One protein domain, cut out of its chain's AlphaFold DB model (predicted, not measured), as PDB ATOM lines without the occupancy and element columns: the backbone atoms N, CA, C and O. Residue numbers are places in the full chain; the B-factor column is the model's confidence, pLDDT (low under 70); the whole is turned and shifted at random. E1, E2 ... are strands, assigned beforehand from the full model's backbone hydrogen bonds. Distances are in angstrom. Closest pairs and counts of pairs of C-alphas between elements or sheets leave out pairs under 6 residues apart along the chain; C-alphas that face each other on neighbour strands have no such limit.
ATOM      1  N   GLY A 247      49.331  10.314  -9.145       46.16
ATOM      2  CA  GLY A 247      48.440  11.437  -9.454       46.16
ATOM      3  C   GLY A 247      47.075  11.254  -8.764       46.16
ATOM      4  O   GLY A 247      46.734  10.137  -8.373       46.16
ATOM      5  N   LYS A 248      46.328  12.347  -8.554       51.12
ATOM      6  CA  LYS A 248      45.021  12.429  -7.870       51.12
ATOM      7  C   LYS A 248      43.899  12.586  -8.909       51.12
ATOM      8  O   LYS A 248      44.043  13.388  -9.827       51.12
ATOM      9  N   GLU A 249      42.794  11.847  -8.775       49.84
ATOM     10  CA  GLU A 249      41.568  12.086  -9.563       49.84
ATOM     11  C   GLU A 249      40.942  13.415  -9.115       49.84
ATOM     12  O   GLU A 249      40.761  13.635  -7.913       49.84
ATOM     13  N   ILE A 250      40.658  14.318 -10.057       55.62
ATOM     14  CA  ILE A 250      40.154  15.666  -9.742       55.62
ATOM     15  C   ILE A 250      38.700  15.849 -10.184       55.62
ATOM     16  O   ILE A 250      37.949  16.526  -9.480       55.62
ATOM     17  N   LYS A 251      38.269  15.247 -11.304       64.19
ATOM     18  CA  LYS A 251      36.886  15.371 -11.808       64.19
ATOM     19  C   LYS A 251      36.417  14.124 -12.567       64.19
ATOM     20  O   LYS A 251      37.197  13.483 -13.267       64.19
ATOM     21  N   SER A 252      35.113  13.861 -12.491       52.53
ATOM     22  CA  SER A 252      34.364  12.911 -13.324       52.53
ATOM     23  C   SER A 252      33.316  13.710 -14.109       52.53
ATOM     24  O   SER A 252      32.480  14.381 -13.504       52.53
ATOM     25  N   ASN A 253      33.380  13.682 -15.446       55.09
ATOM     26  CA  ASN A 253      32.471  14.444 -16.313       55.09
ATOM     27  C   ASN A 253      31.480  13.523 -17.039       55.09
ATOM     28  O   ASN A 253      31.832  12.455 -17.538       55.09
ATOM     29  N   LYS A 254      30.217  13.966 -17.126       51.25
ATOM     30  CA  LYS A 254      29.113  13.219 -17.758       51.25
ATOM     31  C   LYS A 254      28.994  13.406 -19.281       51.25
ATOM     32  O   LYS A 254      28.208  12.687 -19.894       51.25
ATOM     33  N   TYR A 255      29.746  14.322 -19.897       51.53
ATOM     34  CA  TYR A 255      29.524  14.760 -21.285       51.53
ATOM     35  C   TYR A 255      30.732  14.538 -22.211       51.53
ATOM     36  O   TYR A 255      31.852  14.341 -21.752       51.53
ATOM     37  N   GLU A 256      30.470  14.538 -23.526       56.88
ATOM     38  CA  GLU A 256      31.437  14.307 -24.622       56.88
ATOM     39  C   GLU A 256      32.492  15.426 -24.761       56.88
ATOM     40  O   GLU A 256      33.544  15.206 -25.357       56.88
ATOM     41  N   LEU A 257      32.227  16.592 -24.162       57.94
ATOM     42  CA  LEU A 257      33.130  17.738 -24.048       57.94
ATOM     43  C   LEU A 257      33.778  17.744 -22.665       57.94
ATOM     44  O   LEU A 257      33.081  17.692 -21.648       57.94
ATOM     45  N   THR A 258      35.109  17.804 -22.625       72.12
ATOM     46  CA  THR A 258      35.861  17.863 -21.363       72.12
ATOM     47  C   THR A 258      36.739  19.107 -21.365       72.12
ATOM     48  O   THR A 258      37.606  19.228 -22.223       72.12
ATOM     49  N   GLU A 259      36.493  20.016 -20.421       82.12
ATOM     50  CA  GLU A 259      37.344  21.181 -20.157       82.12
ATOM     51  C   GLU A 259      38.427  20.811 -19.142       82.12
ATOM     52  O   GLU A 259      38.111  20.400 -18.016       82.12
ATOM     53  N   VAL A 260      39.689  20.894 -19.561       84.06
ATOM     54  CA  VAL A 260      40.833  20.328 -18.838       84.06
ATOM     55  C   VAL A 260      42.083  21.145 -19.141       84.06
ATOM     56  O   VAL A 260      42.321  21.418 -20.304       84.06
ATOM     57  N   ASP A 261      42.878  21.498 -18.132       83.62
ATOM     58  CA  ASP A 261      44.168  22.194 -18.307       83.62
ATOM     59  C   ASP A 261      45.268  21.166 -18.624       83.62
ATOM     60  O   ASP A 261      45.949  20.641 -17.741       83.62
ATOM     61  N   LEU A 262      45.351  20.754 -19.886       79.88
ATOM     62  CA  LEU A 262      46.220  19.676 -20.354       79.88
ATOM     63  C   LEU A 262      47.694  20.080 -20.437       79.88
ATOM     64  O   LEU A 262      48.543  19.188 -20.407       79.88
ATOM     65  N   ASN A 263      47.992  21.373 -20.594       79.88
ATOM     66  CA  ASN A 263      49.357  21.891 -20.757       79.88
ATOM     67  C   ASN A 263      49.895  22.636 -19.514       79.88
ATOM     68  O   ASN A 263      51.069  23.025 -19.486       79.88
ATOM     69  N   GLY A 264      49.061  22.814 -18.486       78.75
ATOM     70  CA  GLY A 264      49.436  23.401 -17.213       78.75
ATOM     71  C   GLY A 264      49.670  24.910 -17.245       78.75
ATOM     72  O   GLY A 264      50.406  25.429 -16.392       78.75
ATOM     73  N   ASP A 265      49.104  25.624 -18.217       81.06
ATOM     74  CA  ASP A 265      49.213  27.080 -18.332       81.06
ATOM     75  C   ASP A 265      48.171  27.837 -17.480       81.06
ATOM     76  O   ASP A 265      48.266  29.060 -17.325       81.06
ATOM     77  N   GLY A 266      47.247  27.108 -16.843       82.62
ATOM     78  CA  GLY A 266      46.175  27.646 -16.011       82.62
ATOM     79  C   GLY A 266      44.886  27.955 -16.774       82.62
ATOM     80  O   GLY A 266      43.949  28.476 -16.159       82.62
ATOM     81  N   LYS A 267      44.824  27.658 -18.075       86.88
ATOM     82  CA  LYS A 267      43.637  27.775 -18.925       86.88
ATOM     83  C   LYS A 267      43.126  26.387 -19.282       86.88
ATOM     84  O   LYS A 267      43.885  25.438 -19.401       86.88
ATOM     85  N   ASN A 268      41.813  26.254 -19.434       86.81
ATOM     86  CA  ASN A 268      41.242  24.963 -19.804       86.81
ATOM     87  C   ASN A 268      41.234  24.812 -21.326       86.81
ATOM     88  O   ASN A 268      40.668  25.645 -22.035       86.81
ATOM     89  N   GLU A 269      41.746  23.692 -21.822       89.19
ATOM     90  CA  GLU A 269      41.473  23.229 -23.173       89.19
ATOM     91  C   GLU A 269      40.147  22.482 -23.252       89.19
ATOM     92  O   GLU A 269      39.762  21.722 -22.360       89.19
ATOM     93  N   THR A 270      39.470  22.640 -24.385       89.94
ATOM     94  CA  THR A 270      38.302  21.834 -24.727       89.94
ATOM     95  C   THR A 270      38.739  20.610 -25.521       89.94
ATOM     96  O   THR A 270      39.191  20.724 -26.661       89.94
ATOM     97  N   LEU A 271      38.563  19.421 -24.943       87.31
ATOM     98  CA  LEU A 271      38.719  18.156 -25.656       87.31
ATOM     99  C   LEU A 271      37.411  17.740 -26.319       87.31
ATOM    100  O   LEU A 271      36.391  17.549 -25.648       87.31
ATOM    101  N   VAL A 272      37.476  17.536 -27.634       87.00
ATOM    102  CA  VAL A 272      36.363  17.058 -28.453       87.00
ATOM    103  C   VAL A 272      36.740  15.715 -29.060       87.00
ATOM    104  O   VAL A 272      37.696  15.609 -29.834       87.00
ATOM    105  N   LEU A 273      35.969  14.685 -28.721       81.31
ATOM    106  CA  LEU A 273      36.109  13.358 -29.303       81.31
ATOM    107  C   LEU A 273      35.103  13.185 -30.447       81.31
ATOM    108  O   LEU A 273      33.901  13.088 -30.215       81.31
ATOM    109  N   THR A 274      35.605  13.164 -31.682       79.75
ATOM    110  CA  THR A 274      34.823  12.897 -32.904       79.75
ATOM    111  C   THR A 274      35.226  11.531 -33.481       79.75
ATOM    112  O   THR A 274      35.062  10.516 -32.811       79.75
ATOM    113  N   ASN A 275      35.819  11.499 -34.678       77.06
ATOM    114  CA  ASN A 275      36.553  10.346 -35.215       77.06
ATOM    115  C   ASN A 275      38.005  10.300 -34.704       77.06
ATOM    116  O   ASN A 275      38.667   9.271 -34.785       77.06
ATOM    117  N   THR A 276      38.493  11.426 -34.185       85.00
ATOM    118  CA  THR A 276      39.768  11.568 -33.480       85.00
ATOM    119  C   THR A 276      39.572  12.482 -32.266       85.00
ATOM    120  O   THR A 276      38.512  13.101 -32.114       85.00
ATOM    121  N   LEU A 277      40.573  12.551 -31.391       86.56
ATOM    122  CA  LEU A 277      40.580  13.416 -30.219       86.56
ATOM    123  C   LEU A 277      41.330  14.712 -30.541       86.56
ATOM    124  O   LEU A 277      42.493  14.671 -30.943       86.56
ATOM    125  N   ILE A 278      40.658  15.850 -30.375       90.25
ATOM    126  CA  ILE A 278      41.186  17.181 -30.702       90.25
ATOM    127  C   ILE A 278      41.110  18.060 -29.454       90.25
ATOM    128  O   ILE A 278      40.088  18.049 -28.769       90.25
ATOM    129  N   ALA A 279      42.177  18.808 -29.177       91.50
ATOM    130  CA  ALA A 279      42.230  19.822 -28.132       91.50
ATOM    131  C   ALA A 279      42.141  21.224 -28.755       91.50
ATOM    132  O   ALA A 279      42.915  21.555 -29.659       91.50
ATOM    133  N   TYR A 280      41.220  22.041 -28.250       91.62
ATOM    134  CA  TYR A 280      41.046  23.445 -28.626       91.62
ATOM    135  C   TYR A 280      41.369  24.362 -27.450       91.62
ATOM    136  O   TYR A 280      41.074  24.016 -26.306       91.62
ATOM    137  N   ASP A 281      41.930  25.534 -27.736       90.25
ATOM    138  CA  ASP A 281      42.057  26.609 -26.751       90.25
ATOM    139  C   ASP A 281      40.715  27.324 -26.493       90.25
ATOM    140  O   ASP A 281      39.698  27.058 -27.143       90.25
ATOM    141  N   GLU A 282      40.715  28.277 -25.558       86.69
ATOM    142  CA  GLU A 282      39.547  29.097 -25.192       86.69
ATOM    143  C   GLU A 282      38.970  29.921 -26.365       86.69
ATOM    144  O   GLU A 282      37.823  30.362 -26.317       86.69
ATOM    145  N   SER A 283      39.756  30.147 -27.424       90.25
ATOM    146  CA  SER A 283      39.344  30.868 -28.637       90.25
ATOM    147  C   SER A 283      38.849  29.931 -29.749       90.25
ATOM    148  O   SER A 283      38.632  30.384 -30.873       90.25
ATOM    149  N   ASN A 284      38.650  28.640 -29.452       87.75
ATOM    150  CA  ASN A 284      38.322  27.574 -30.406       87.75
ATOM    151  C   ASN A 284      39.393  27.339 -31.484       87.75
ATOM    152  O   ASN A 284      39.097  26.802 -32.555       87.75
ATOM    153  N   LYS A 285      40.647  27.719 -31.230       92.62
ATOM    154  CA  LYS A 285      41.763  27.376 -32.111       92.62
ATOM    155  C   LYS A 285      42.296  25.999 -31.728       92.62
ATOM    156  O   LYS A 285      42.519  25.707 -30.558       92.62
ATOM    157  N   GLU A 286      42.509  25.146 -32.725       92.88
ATOM    158  CA  GLU A 286      43.097  23.822 -32.517       92.88
ATOM    159  C   GLU A 286      44.537  23.956 -31.999       92.88
ATOM    160  O   GLU A 286      45.389  24.577 -32.642       92.88
ATOM    161  N   LEU A 287      44.796  23.375 -30.828       88.19
ATOM    162  CA  LEU A 287      46.126  23.302 -30.227       88.19
ATOM    163  C   LEU A 287      46.859  22.041 -30.666       88.19
ATOM    164  O   LEU A 287      48.055  22.088 -30.944       88.19
ATOM    165  N   GLY A 288      46.135  20.924 -30.729       86.12
ATOM    166  CA  GLY A 288      46.692  19.635 -31.093       86.12
ATOM    167  C   GLY A 288      45.623  18.578 -31.312       86.12
ATOM    168  O   GLY A 288      44.489  18.683 -30.844       86.12
ATOM    169  N   ARG A 289      46.008  17.520 -32.019       88.88
ATOM    170  CA  ARG A 289      45.112  16.442 -32.434       88.88
ATOM    171  C   ARG A 289      45.814  15.099 -32.344       88.88
ATOM    172  O   ARG A 289      47.017  15.004 -32.587       88.88
ATOM    173  N   LEU A 290      45.050  14.063 -32.019       83.00
ATOM    174  CA  LEU A 290      45.510  12.690 -32.126       83.00
ATOM    175  C   LEU A 290      45.600  12.304 -33.613       83.00
ATOM    176  O   LEU A 290      44.631  12.519 -34.349       83.00
ATOM    177  N   PRO A 291      46.722  11.737 -34.089       75.12
ATOM    178  CA  PRO A 291      46.879  11.426 -35.505       75.12
ATOM    179  C   PRO A 291      45.730  10.571 -36.049       75.12
ATOM    180  O   PRO A 291      45.326   9.600 -35.414       75.12
ATOM    181  N   GLU A 292      45.224  10.905 -37.239       74.62
ATOM    182  CA  GLU A 292      44.016  10.283 -37.813       74.62
ATOM    183  C   GLU A 292      44.146   8.770 -38.036       74.62
ATOM    184  O   GLU A 292      43.154   8.045 -38.036       74.62
ATOM    185  N   TYR A 293      45.376   8.273 -38.181       71.69
ATOM    186  CA  TYR A 293      45.667   6.846 -38.297       71.69
ATOM    187  C   TYR A 293      45.578   6.087 -36.964       71.69
ATOM    188  O   TYR A 293      45.778   4.873 -36.952       71.69
ATOM    189  N   PHE A 294      45.334   6.765 -35.837       66.50
ATOM    190  CA  PHE A 294      45.141   6.136 -34.537       66.50
ATOM    191  C   PHE A 294      43.641   5.893 -34.298       66.50
ATOM    192  O   PHE A 294      42.929   6.814 -33.897       66.50
ATOM    193  N   PRO A 295      43.129   4.668 -34.527       71.00
ATOM    194  CA  PRO A 295      41.706   4.399 -34.390       71.00
ATOM    195  C   PRO A 295      41.282   4.508 -32.924       71.00
ATOM    196  O   PRO A 295      41.783   3.780 -32.061       71.00
ATOM    197  N   ILE A 296      40.321   5.389 -32.651       75.31
ATOM    198  CA  ILE A 296      39.679   5.489 -31.344       75.31
ATOM    199  C   ILE A 296      38.330   4.756 -31.417       75.31
ATOM    200  O   ILE A 296      37.504   5.100 -32.264       75.31
ATOM    201  N   PRO A 297      38.078   3.736 -30.574       79.38
ATOM    202  CA  PRO A 297      36.766   3.102 -30.518       79.38
ATOM    203  C   PRO A 297      35.697   4.067 -29.986       79.38
ATOM    204  O   PRO A 297      35.994   5.170 -29.527       79.38
ATOM    205  N   LYS A 298      34.427   3.649 -29.998       80.25
ATOM    206  CA  LYS A 298      33.340   4.493 -29.492       80.25
ATOM    207  C   LYS A 298      33.471   4.677 -27.966       80.25
ATOM    208  O   LYS A 298      33.514   3.675 -27.245       80.25
ATOM    209  N   PRO A 299      33.536   5.920 -27.454       82.44
ATOM    210  CA  PRO A 299      33.629   6.168 -26.019       82.44
ATOM    211  C   PRO A 299      32.326   5.788 -25.307       82.44
ATOM    212  O   PRO A 299      31.223   5.987 -25.824       82.44
ATOM    213  N   ILE A 300      32.450   5.289 -24.082       82.62
ATOM    214  CA  ILE A 300      31.330   5.070 -23.169       82.62
ATOM    215  C   ILE A 300      30.924   6.431 -22.597       82.62
ATOM    216  O   ILE A 300      31.743   7.134 -21.996       82.62
ATOM    217  N   LYS A 301      29.653   6.815 -22.767       79.31
ATOM    218  CA  LYS A 301      29.138   8.100 -22.269       79.31
ATOM    219  C   LYS A 301      29.311   8.220 -20.752       79.31
ATOM    220  O   LYS A 301      29.012   7.287 -20.015       79.31
ATOM    221  N   GLY A 302      29.789   9.382 -20.301       76.31
ATOM    222  CA  GLY A 302      30.009   9.693 -18.884       76.31
ATOM    223  C   GLY A 302      31.148   8.927 -18.208       76.31
ATOM    224  O   GLY A 302      31.228   8.911 -16.984       76.31
ATOM    225  N   SER A 303      32.021   8.284 -18.987       79.75
ATOM    226  CA  SER A 303      33.164   7.532 -18.462       79.75
ATOM    227  C   SER A 303      34.446   8.354 -18.316       79.75
ATOM    228  O   SER A 303      35.484   7.803 -17.946       79.75
ATOM    229  N   VAL A 304      34.382   9.651 -18.623       82.75
ATOM    230  CA  VAL A 304      35.558  10.510 -18.681       82.75
ATOM    231  C   VAL A 304      36.005  10.895 -17.278       82.75
ATOM    232  O   VAL A 304      35.227  11.441 -16.489       82.75
ATOM    233  N   LYS A 305      37.279  10.638 -16.989       81.00
ATOM    234  CA  LYS A 305      37.921  10.997 -15.725       81.00
ATOM    235  C   LYS A 305      39.127  11.890 -15.967       81.00
ATOM    236  O   LYS A 305      39.907  11.633 -16.880       81.00
ATOM    237  N   VAL A 306      39.298  12.898 -15.119       80.25
ATOM    238  CA  VAL A 306      40.428  13.832 -15.158       80.25
ATOM    239  C   VAL A 306      41.338  13.590 -13.965       80.25
ATOM    240  O   VAL A 306      40.879  13.524 -12.820       80.25
ATOM    241  N   TYR A 307      42.636  13.520 -14.230       72.88
ATOM    242  CA  TYR A 307      43.664  13.330 -13.221       72.88
ATOM    243  C   TYR A 307      44.742  14.397 -13.306       72.88
ATOM    244  O   TYR A 307      45.070  14.875 -14.386       72.88
ATOM    245  N   THR A 308      45.366  14.676 -12.169       69.00
ATOM    246  CA  THR A 308      46.537  15.554 -12.084       69.00
ATOM    247  C   THR A 308      47.661  14.814 -11.365       69.00
ATOM    248  O   THR A 308      47.405  14.200 -10.320       69.00
ATOM    249  N   PRO A 309      48.897  14.809 -11.884       60.91
ATOM    250  CA  PRO A 309      50.041  14.222 -11.200       60.91
ATOM    251  C   PRO A 309      50.271  14.905  -9.856       60.91
ATOM    252  O   PRO A 309      50.055  16.100  -9.698       60.91
ATOM    253  N   LYS A 310      50.741  14.166  -8.851       53.06
ATOM    254  CA  LYS A 310      50.880  14.750  -7.504       53.06
ATOM    255  C   LYS A 310      52.048  15.733  -7.387       53.06
ATOM    256  O   LYS A 310      52.056  16.562  -6.485       53.06
ATOM    257  N   ASN A 311      53.022  15.626  -8.287       52.09
ATOM    258  CA  ASN A 311      54.197  16.497  -8.337       52.09
ATOM    259  C   ASN A 311      54.082  17.583  -9.418       52.09
ATOM    260  O   ASN A 311      54.993  18.395  -9.565       52.09
ATOM    261  N   ASP A 312      52.976  17.593 -10.163       61.69
ATOM    262  CA  ASP A 312      52.680  18.560 -11.208       61.69
ATOM    263  C   ASP A 312      51.198  18.916 -11.120       61.69
ATOM    264  O   ASP A 312      50.350  18.301 -11.755       61.69
ATOM    265  N   ASN A 313      50.881  19.908 -10.286       62.16
ATOM    266  CA  ASN A 313      49.502  20.355 -10.094       62.16
ATOM    267  C   ASN A 313      48.948  21.131 -11.300       62.16
ATOM    268  O   ASN A 313      47.832  21.643 -11.212       62.16
ATOM    269  N   LYS A 314      49.740  21.287 -12.365       68.19
ATOM    270  CA  LYS A 314      49.395  22.108 -13.518       68.19
ATOM    271  C   LYS A 314      48.873  21.234 -14.649       68.19
ATOM    272  O   LYS A 314      47.736  21.403 -15.056       68.19
ATOM    273  N   ASN A 315      49.648  20.239 -15.072       72.06
ATOM    274  CA  ASN A 315      49.248  19.366 -16.175       72.06
ATOM    275  C   ASN A 315      48.143  18.384 -15.771       72.06
ATOM    276  O   ASN A 315      48.284  17.622 -14.812       72.06
ATOM    277  N   GLN A 316      47.063  18.343 -16.540       81.31
ATOM    278  CA  GLN A 316      45.963  17.406 -16.352       81.31
ATOM    279  C   GLN A 316      45.916  16.360 -17.472       81.31
ATOM    280  O   GLN A 316      46.361  16.571 -18.597       81.31
ATOM    281  N   PHE A 317      45.355  15.198 -17.152       81.44
ATOM    282  CA  PHE A 317      45.255  14.044 -18.042       81.44
ATOM    283  C   PHE A 317      43.832  13.524 -18.056       81.44
ATOM    284  O   PHE A 317      43.155  13.529 -17.026       81.44
ATOM    285  N   VAL A 318      43.399  13.013 -19.203       84.31
ATOM    286  CA  VAL A 318      42.026  12.538 -19.386       84.31
ATOM    287  C   VAL A 318      42.016  11.062 -19.703       84.31
ATOM    288  O   VAL A 318      42.667  10.634 -20.650       84.31
ATOM    289  N   ILE A 319      41.250  10.285 -18.944       84.25
ATOM    290  CA  ILE A 319      40.953   8.888 -19.250       84.25
ATOM    291  C   ILE A 319      39.571   8.801 -19.891       84.25
ATOM    292  O   ILE A 319      38.589   9.251 -19.304       84.25
ATOM    293  N   TYR A 320      39.501   8.165 -21.059       85.19
ATOM    294  CA  TYR A 320      38.260   7.711 -21.684       85.19
ATOM    295  C   TYR A 320      38.147   6.193 -21.550       85.19
ATOM    296  O   TYR A 320      39.124   5.476 -21.783       85.19
ATOM    297  N   ASN A 321      36.946   5.698 -21.242       83.12
ATOM    298  CA  ASN A 321      36.629   4.284 -21.401       83.12
ATOM    299  C   ASN A 321      35.902   4.064 -22.725       83.12
ATOM    300  O   ASN A 321      35.024   4.834 -23.110       83.12
ATOM    301  N   PHE A 322      36.256   2.987 -23.404       83.25
ATOM    302  CA  PHE A 322      35.785   2.607 -24.723       83.25
ATOM    303  C   PHE A 322      35.102   1.250 -24.660       83.25
ATOM    304  O   PHE A 322      35.584   0.353 -23.968       83.25
ATOM    305  N   ASP A 323      34.003   1.102 -25.392       81.06
ATOM    306  CA  ASP A 323      33.319  -0.179 -25.545       81.06
ATOM    307  C   ASP A 323      33.907  -0.929 -26.747       81.06
ATOM    308  O   ASP A 323      33.969  -0.393 -27.857       81.06
ATOM    309  N   LEU A 324      34.367  -2.160 -26.521       78.44
ATOM    310  CA  LEU A 324      34.876  -3.059 -27.559       78.44
ATOM    311  C   LEU A 324      33.897  -4.199 -27.893       78.44
ATOM    312  O   LEU A 324      34.235  -5.073 -28.692       78.44
ATOM    313  N   GLY A 325      32.702  -4.209 -27.296       71.75
ATOM    314  CA  GLY A 325      31.711  -5.277 -27.413       71.75
ATOM    315  C   GLY A 325      31.920  -6.422 -26.412       71.75
ATOM    316  O   GLY A 325      32.948  -6.523 -25.747       71.75
ATOM    317  N   ALA A 326      30.919  -7.304 -26.289       74.25
ATOM    318  CA  ALA A 326      30.938  -8.502 -25.431       74.25
ATOM    319  C   ALA A 326      31.408  -8.256 -23.975       74.25
ATOM    320  O   ALA A 326      32.146  -9.062 -23.415       74.25
ATOM    321  N   ASN A 327      30.978  -7.142 -23.366       66.44
ATOM    322  CA  ASN A 327      31.369  -6.696 -22.018       66.44
ATOM    323  C   ASN A 327      32.863  -6.356 -21.846       66.44
ATOM    324  O   ASN A 327      33.336  -6.236 -20.715       66.44
ATOM    325  N   ASN A 328      33.604  -6.163 -22.938       72.06
ATOM    326  CA  ASN A 328      34.987  -5.708 -22.886       72.06
ATOM    327  C   ASN A 328      35.040  -4.185 -22.959       72.06
ATOM    328  O   ASN A 328      34.729  -3.573 -23.980       72.06
ATOM    329  N   ILE A 329      35.480  -3.582 -21.862       75.44
ATOM    330  CA  ILE A 329      35.843  -2.169 -21.813       75.44
ATOM    331  C   ILE A 329      37.333  -2.066 -22.150       75.44
ATOM    332  O   ILE A 329      38.071  -3.036 -22.015       75.44
ATOM    333  N   LYS A 330      37.777  -0.912 -22.638       78.38
ATOM    334  CA  LYS A 330      39.191  -0.553 -22.752       78.38
ATOM    335  C   LYS A 330      39.362   0.891 -22.336       78.38
ATOM    336  O   LYS A 330      38.600   1.739 -22.779       78.38
ATOM    337  N   SER A 331      40.361   1.191 -21.525       78.12
ATOM    338  CA  SER A 331      40.614   2.559 -21.077       78.12
ATOM    339  C   SER A 331      41.847   3.118 -21.773       78.12
ATOM    340  O   SER A 331      42.865   2.428 -21.889       78.12
ATOM    341  N   MET A 332      41.773   4.369 -22.229       79.62
ATOM    342  CA  MET A 332      42.944   5.096 -22.726       79.62
ATOM    343  C   MET A 332      43.060   6.449 -22.043       79.62
ATOM    344  O   MET A 332      42.060   7.140 -21.860       79.62
ATOM    345  N   MET A 333      44.289   6.817 -21.690       81.81
ATOM    346  CA  MET A 333      44.619   8.129 -21.136       81.81
ATOM    347  C   MET A 333      45.263   8.990 -22.207       81.81
ATOM    348  O   MET A 333      46.113   8.494 -22.946       81.81
ATOM    349  N   PHE A 334      44.924  10.269 -22.231       83.00
ATOM    350  CA  PHE A 334      45.457  11.257 -23.156       83.00
ATOM    351  C   PHE A 334      45.977  12.479 -22.404       83.00
ATOM    352  O   PHE A 334      45.504  12.801 -21.310       83.00
ATOM    353  N   GLY A 335      46.945  13.152 -23.016       83.25
ATOM    354  CA  GLY A 335      47.448  14.457 -22.598       83.25
ATOM    355  C   GLY A 335      47.871  15.278 -23.813       83.25
ATOM    356  O   GLY A 335      47.995  14.733 -24.918       83.25
ATOM    357  N   LEU A 336      48.066  16.579 -23.603       80.12
ATOM    358  CA  LEU A 336      48.528  17.521 -24.618       80.12
ATOM    359  C   LEU A 336      50.023  17.770 -24.427       80.12
ATOM    360  O   LEU A 336      50.470  18.085 -23.331       80.12
ATOM    361  N   LEU A 337      50.808  17.586 -25.484       73.12
ATOM    362  CA  LEU A 337      52.266  17.626 -25.398       73.12
ATOM    363  C   LEU A 337      52.842  18.456 -26.523       73.12
ATOM    364  O   LEU A 337      52.400  18.341 -27.664       73.12
ATOM    365  N   GLU A 338      53.862  19.243 -26.210       68.94
ATOM    366  CA  GLU A 338      54.629  19.955 -27.223       68.94
ATOM    367  C   GLU A 338      55.375  18.949 -28.119       68.94
ATOM    368  O   GLU A 338      56.028  18.017 -27.641       68.94
ATOM    369  N   LEU A 339      55.240  19.104 -29.435       64.25
ATOM    370  CA  LEU A 339      55.868  18.244 -30.431       64.25
ATOM    371  C   LEU A 339      57.213  18.835 -30.861       64.25
ATOM    372  O   LEU A 339      57.352  20.043 -31.033       64.25
ATOM    373  N   LYS A 340      58.198  17.980 -31.165       50.69
ATOM    374  CA  LYS A 340      59.529  18.411 -31.655       50.69
ATOM    375  C   LYS A 340      59.492  19.222 -32.952       50.69
ATOM    376  O   LYS A 340      60.446  19.925 -33.264       50.69
ATOM    377  N   THR A 341      58.413  19.099 -33.717       57.69
ATOM    378  CA  THR A 341      58.155  19.860 -34.944       57.69
ATOM    379  C   THR A 341      57.630  21.274 -34.676       57.69
ATOM    380  O   THR A 341      57.402  22.016 -35.628       57.69
ATOM    381  N   GLY A 342      57.431  21.645 -33.407       61.00
ATOM    382  CA  GLY A 342      56.664  22.814 -32.995       61.00
ATOM    383  C   GLY A 342      55.165  22.507 -32.909       61.00
ATOM    384  O   GLY A 342      54.655  21.639 -33.624       61.00
ATOM    385  N   GLY A 343      54.467  23.231 -32.030       74.06
ATOM    386  CA  GLY A 343      53.036  23.047 -31.750       74.06
ATOM    387  C   GLY A 343      52.749  21.948 -30.724       74.06
ATOM    388  O   GLY A 343      53.673  21.342 -30.183       74.06
ATOM    389  N   PHE A 344      51.468  21.686 -30.454       77.06
ATOM    390  CA  PHE A 344      51.041  20.646 -29.518       77.06
ATOM    391  C   PHE A 344      50.369  19.471 -30.240       77.06
ATOM    392  O   PHE A 344      49.812  19.602 -31.328       77.06
ATOM    393  N   GLY A 345      50.419  18.293 -29.627       77.75
ATOM    394  CA  GLY A 345      49.746  17.085 -30.088       77.75
ATOM    395  C   GLY A 345      49.033  16.390 -28.940       77.75
ATOM    396  O   GLY A 345      49.550  16.329 -27.823       77.75
ATOM    397  N   VAL A 346      47.848  15.846 -29.218       81.94
ATOM    398  CA  VAL A 346      47.150  14.973 -28.270       81.94
ATOM    399  C   VAL A 346      47.697  13.564 -28.457       81.94
ATOM    400  O   VAL A 346      47.610  13.003 -29.546       81.94
ATOM    401  N   ILE A 347      48.281  12.985 -27.409       74.62
ATOM    402  CA  ILE A 347      48.965  11.686 -27.492       74.62
ATOM    403  C   ILE A 347      48.332  10.712 -26.495       74.62
ATOM    404  O   ILE A 347      48.019  11.113 -25.370       74.62
ATOM    405  N   PRO A 348      48.144   9.427 -26.861       70.56
ATOM    406  CA  PRO A 348      47.712   8.420 -25.915       70.56
ATOM    407  C   PRO A 348      48.896   8.069 -25.013       70.56
ATOM    408  O   PRO A 348      49.920   7.553 -25.457       70.56
ATOM    409  N   ILE A 349      48.741   8.348 -23.728       66.94
ATOM    410  CA  ILE A 349      49.729   8.086 -22.678       66.94
ATOM    411  C   ILE A 349      49.510   6.690 -22.091       66.94
ATOM    412  O   ILE A 349      50.409   6.093 -21.516       66.94
ATOM    413  N   CYS A 350      48.322   6.115 -22.253       66.88
ATOM    414  CA  CYS A 350      47.977   4.827 -21.672       66.88
ATOM    415  C   CYS A 350      47.018   4.048 -22.548       66.88
ATOM    416  O   CYS A 350      46.109   4.621 -23.141       66.88
ATOM    417  N   ASN A 351      47.178   2.728 -22.544       58.09
ATOM    418  CA  ASN A 351      46.216   1.796 -23.096       58.09
ATOM    419  C   ASN A 351      46.172   0.557 -22.181       58.09
ATOM    420  O   ASN A 351      47.163  -0.169 -22.097       58.09
ATOM    421  N   ALA A 352      45.044   0.337 -21.498       56.91
ATOM    422  CA  ALA A 352      44.847  -0.785 -20.580       56.91
ATOM    423  C   ALA A 352      43.476  -1.464 -20.791       56.91
ATOM    424  O   ALA A 352      42.516  -0.789 -21.177       56.91
ATOM    425  N   PRO A 353      43.345  -2.778 -20.502       50.59
ATOM    426  CA  PRO A 353      42.064  -3.488 -20.571       50.59
ATOM    427  C   PRO A 353      40.982  -2.858 -19.685       50.59
ATOM    428  O   PRO A 353      39.823  -2.838 -20.049       50.59
ATOM    429  N   LYS A 354      41.342  -2.287 -18.535       60.19
ATOM    430  CA  LYS A 354      40.460  -1.445 -17.717       60.19
ATOM    431  C   LYS A 354      41.363  -0.608 -16.816       60.19
ATOM    432  O   LYS A 354      42.038  -1.177 -15.967       60.19
ATOM    433  N   ALA A 355      41.446   0.698 -17.051       55.31
ATOM    434  CA  ALA A 355      42.168   1.616 -16.176       55.31
ATOM    435  C   ALA A 355      41.154   2.266 -15.243       55.31
ATOM    436  O   ALA A 355      40.313   3.058 -15.670       55.31
ATOM    437  N   GLU A 356      41.218   1.910 -13.969       53.91
ATOM    438  CA  GLU A 356      40.459   2.595 -12.928       53.91
ATOM    439  C   GLU A 356      41.251   3.796 -12.400       53.91
ATOM    440  O   GLU A 356      40.640   4.781 -11.971       53.91
ATOM    441  N   ASN A 357      42.589   3.729 -12.521       49.72
ATOM    442  CA  ASN A 357      43.565   4.644 -11.938       49.72
ATOM    443  C   ASN A 357      44.733   4.943 -12.913       49.72
ATOM    444  O   ASN A 357      45.038   4.150 -13.803       49.72
ATOM    445  N   ILE A 358      45.498   6.025 -12.677       47.53
ATOM    446  CA  ILE A 358      46.762   6.304 -13.404       47.53
ATOM    447  C   ILE A 358      47.790   5.162 -13.252       47.53
ATOM    448  O   ILE A 358      48.653   4.983 -14.108       47.53
ATOM    449  N   SER A 359      47.719   4.373 -12.177       44.50
ATOM    450  CA  SER A 359      48.626   3.243 -11.923       44.50
ATOM    451  C   SER A 359      48.510   2.114 -12.940       44.50
ATOM    452  O   SER A 359      49.467   1.359 -13.114       44.50
ATOM    453  N   ASP A 360      47.366   2.016 -13.616       51.59
ATOM    454  CA  ASP A 360      47.066   0.948 -14.573       51.59
ATOM    455  C   ASP A 360      47.685   1.251 -15.949       51.59
ATOM    456  O   ASP A 360      47.609   0.460 -16.890       51.59
ATOM    457  N   CYS A 361      48.337   2.413 -16.053       48.53
ATOM    458  CA  CYS A 361      48.935   2.946 -17.255       48.53
ATOM    459  C   CYS A 361      50.445   2.721 -17.302       48.53
ATOM    460  O   CYS A 361      51.186   3.086 -16.393       48.53
ATOM    461  N   MET A 362      50.918   2.143 -18.413       42.75
ATOM    462  CA  MET A 362      52.340   1.828 -18.623       42.75
ATOM    463  C   MET A 362      53.255   3.067 -18.644       42.75
ATOM    464  O   MET A 362      54.465   2.921 -18.453       42.75
ATOM    465  N   PHE A 363      52.695   4.266 -18.834       45.00
ATOM    466  CA  PHE A 363      53.407   5.537 -18.782       45.00
ATOM    467  C   PHE A 363      52.746   6.430 -17.727       45.00
ATOM    468  O   PHE A 363      51.563   6.748 -17.812       45.00
ATOM    469  N   SER A 364      53.508   6.806 -16.699       41.28
ATOM    470  CA  SER A 364      53.057   7.815 -15.735       41.28
ATOM    471  C   SER A 364      53.183   9.207 -16.374       41.28
ATOM    472  O   SER A 364      54.121   9.436 -17.136       41.28
ATOM    473  N   PRO A 365      52.277  10.146 -16.081       38.62
ATOM    474  CA  PRO A 365      52.292  11.479 -16.684       38.62
ATOM    475  C   PRO A 365      53.595  12.275 -16.463       38.62
ATOM    476  O   PRO A 365      54.065  12.939 -17.380       38.62
ATOM    477  N   ASP A 366      54.293  12.075 -15.337       42.62
ATOM    478  CA  ASP A 366      55.637  12.635 -15.058       42.62
ATOM    479  C   ASP A 366      56.746  12.130 -16.014       42.62
ATOM    480  O   ASP A 366      57.936  12.414 -15.835       42.62
TER     481      ASP A 366
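What this domain is: This is residues 247 to 366 of the 370 residues of an uncharacterized protein of Candidatus Woesebacteria bacterium GW2011_GWB1_33_22 (UniProt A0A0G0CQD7). Picture a two-layer sandwich of strands: a larger, strongly twisted sheet of five, E1, E6, E7, E8 and E9, partly face to face with a smaller sheet of four, E2, E3, E4 and E5, and the edge strands E5 and E9 drawn together along one side. The chain passes between the layers twice, from E1 to E2 and, by a long link, from E5 to E6; a stretch without named elements, residues 353 to 366, follows E9. The printed part has 120 residues with nine named strands, E1 to E9 in order, and no named helix; the class is all strand, though under half of the residues, 56, are in named elements. Both sheets are antiparallel, in the orders E1 - E6 - E7 - E8 - E9 and E2 - E3 - E4 - E5. The whole is compact, with a radius of gyration of the C-alphas of 13.4 A and spans of 40 by 31 by 28 A.

How they stand to each other: Start at E1, residues 247 to 253, an edge strand antiparallel to E6, residues 304 to 309; N 248 and O 308 are 2.8 A apart, within hydrogen-bond range. E6 begins a meander, each strand the antiparallel neighbour of the one before, with E7, residues 317 to 323, E8, residues 329 to 338, and E9, residues 344 to 352. Look for N 307 and O 317 at 2.8 A, N 322 and O 330 at 2.7 A, and N 349 and O 333 at 2.7 A. The second meander is E2, residues 257 to 260, E3, residues 269 to 273, E4, residues 277 to 280, and E5, residues 286 to 289, with N 269 and O 260 at 2.8 A, N 270 and O 280 at 2.9 A, and N 279 and O 288 at 2.9 A. The two sheets form a sandwich, two sheets face to face, their facing parts 9.6 A centre to centre and their strands at 31 degrees. The closest C-alphas of E5 and E9, Gly 288 and Gly 345, are 4.1 A apart; those of E2 and E6, Val 260 and Val 306, are 7.5 A apart. E1 and E2 meet only through their tight link, and E3 and E8 are apart.

Where its parts are: Find C-alpha 247 at (48.440, 11.437, -9.454); from there E1 runs 17.6 A. E2 to E5 measure 9.7, 12.8, 10.2 and 7.7 A. E6 covers 16.7 A and E7 20.0 A. E8, the longest, starts at C-alpha 329, (35.843, -2.169, -21.813), and runs 29.5 A; E9 runs 24.0 A to C-alpha 352 at (44.847, -0.785, -20.580).

The domain as a whole: The C-alphas farthest apart, Ala 326 and Gly 342, are 41.2 A apart. The printed part has no cut, and its long link is residues 290 to 303. The mean pLDDT of the printed part is 72.0; look for values under 70 in 43 residues, among them 247 to 257 and 349 to 366.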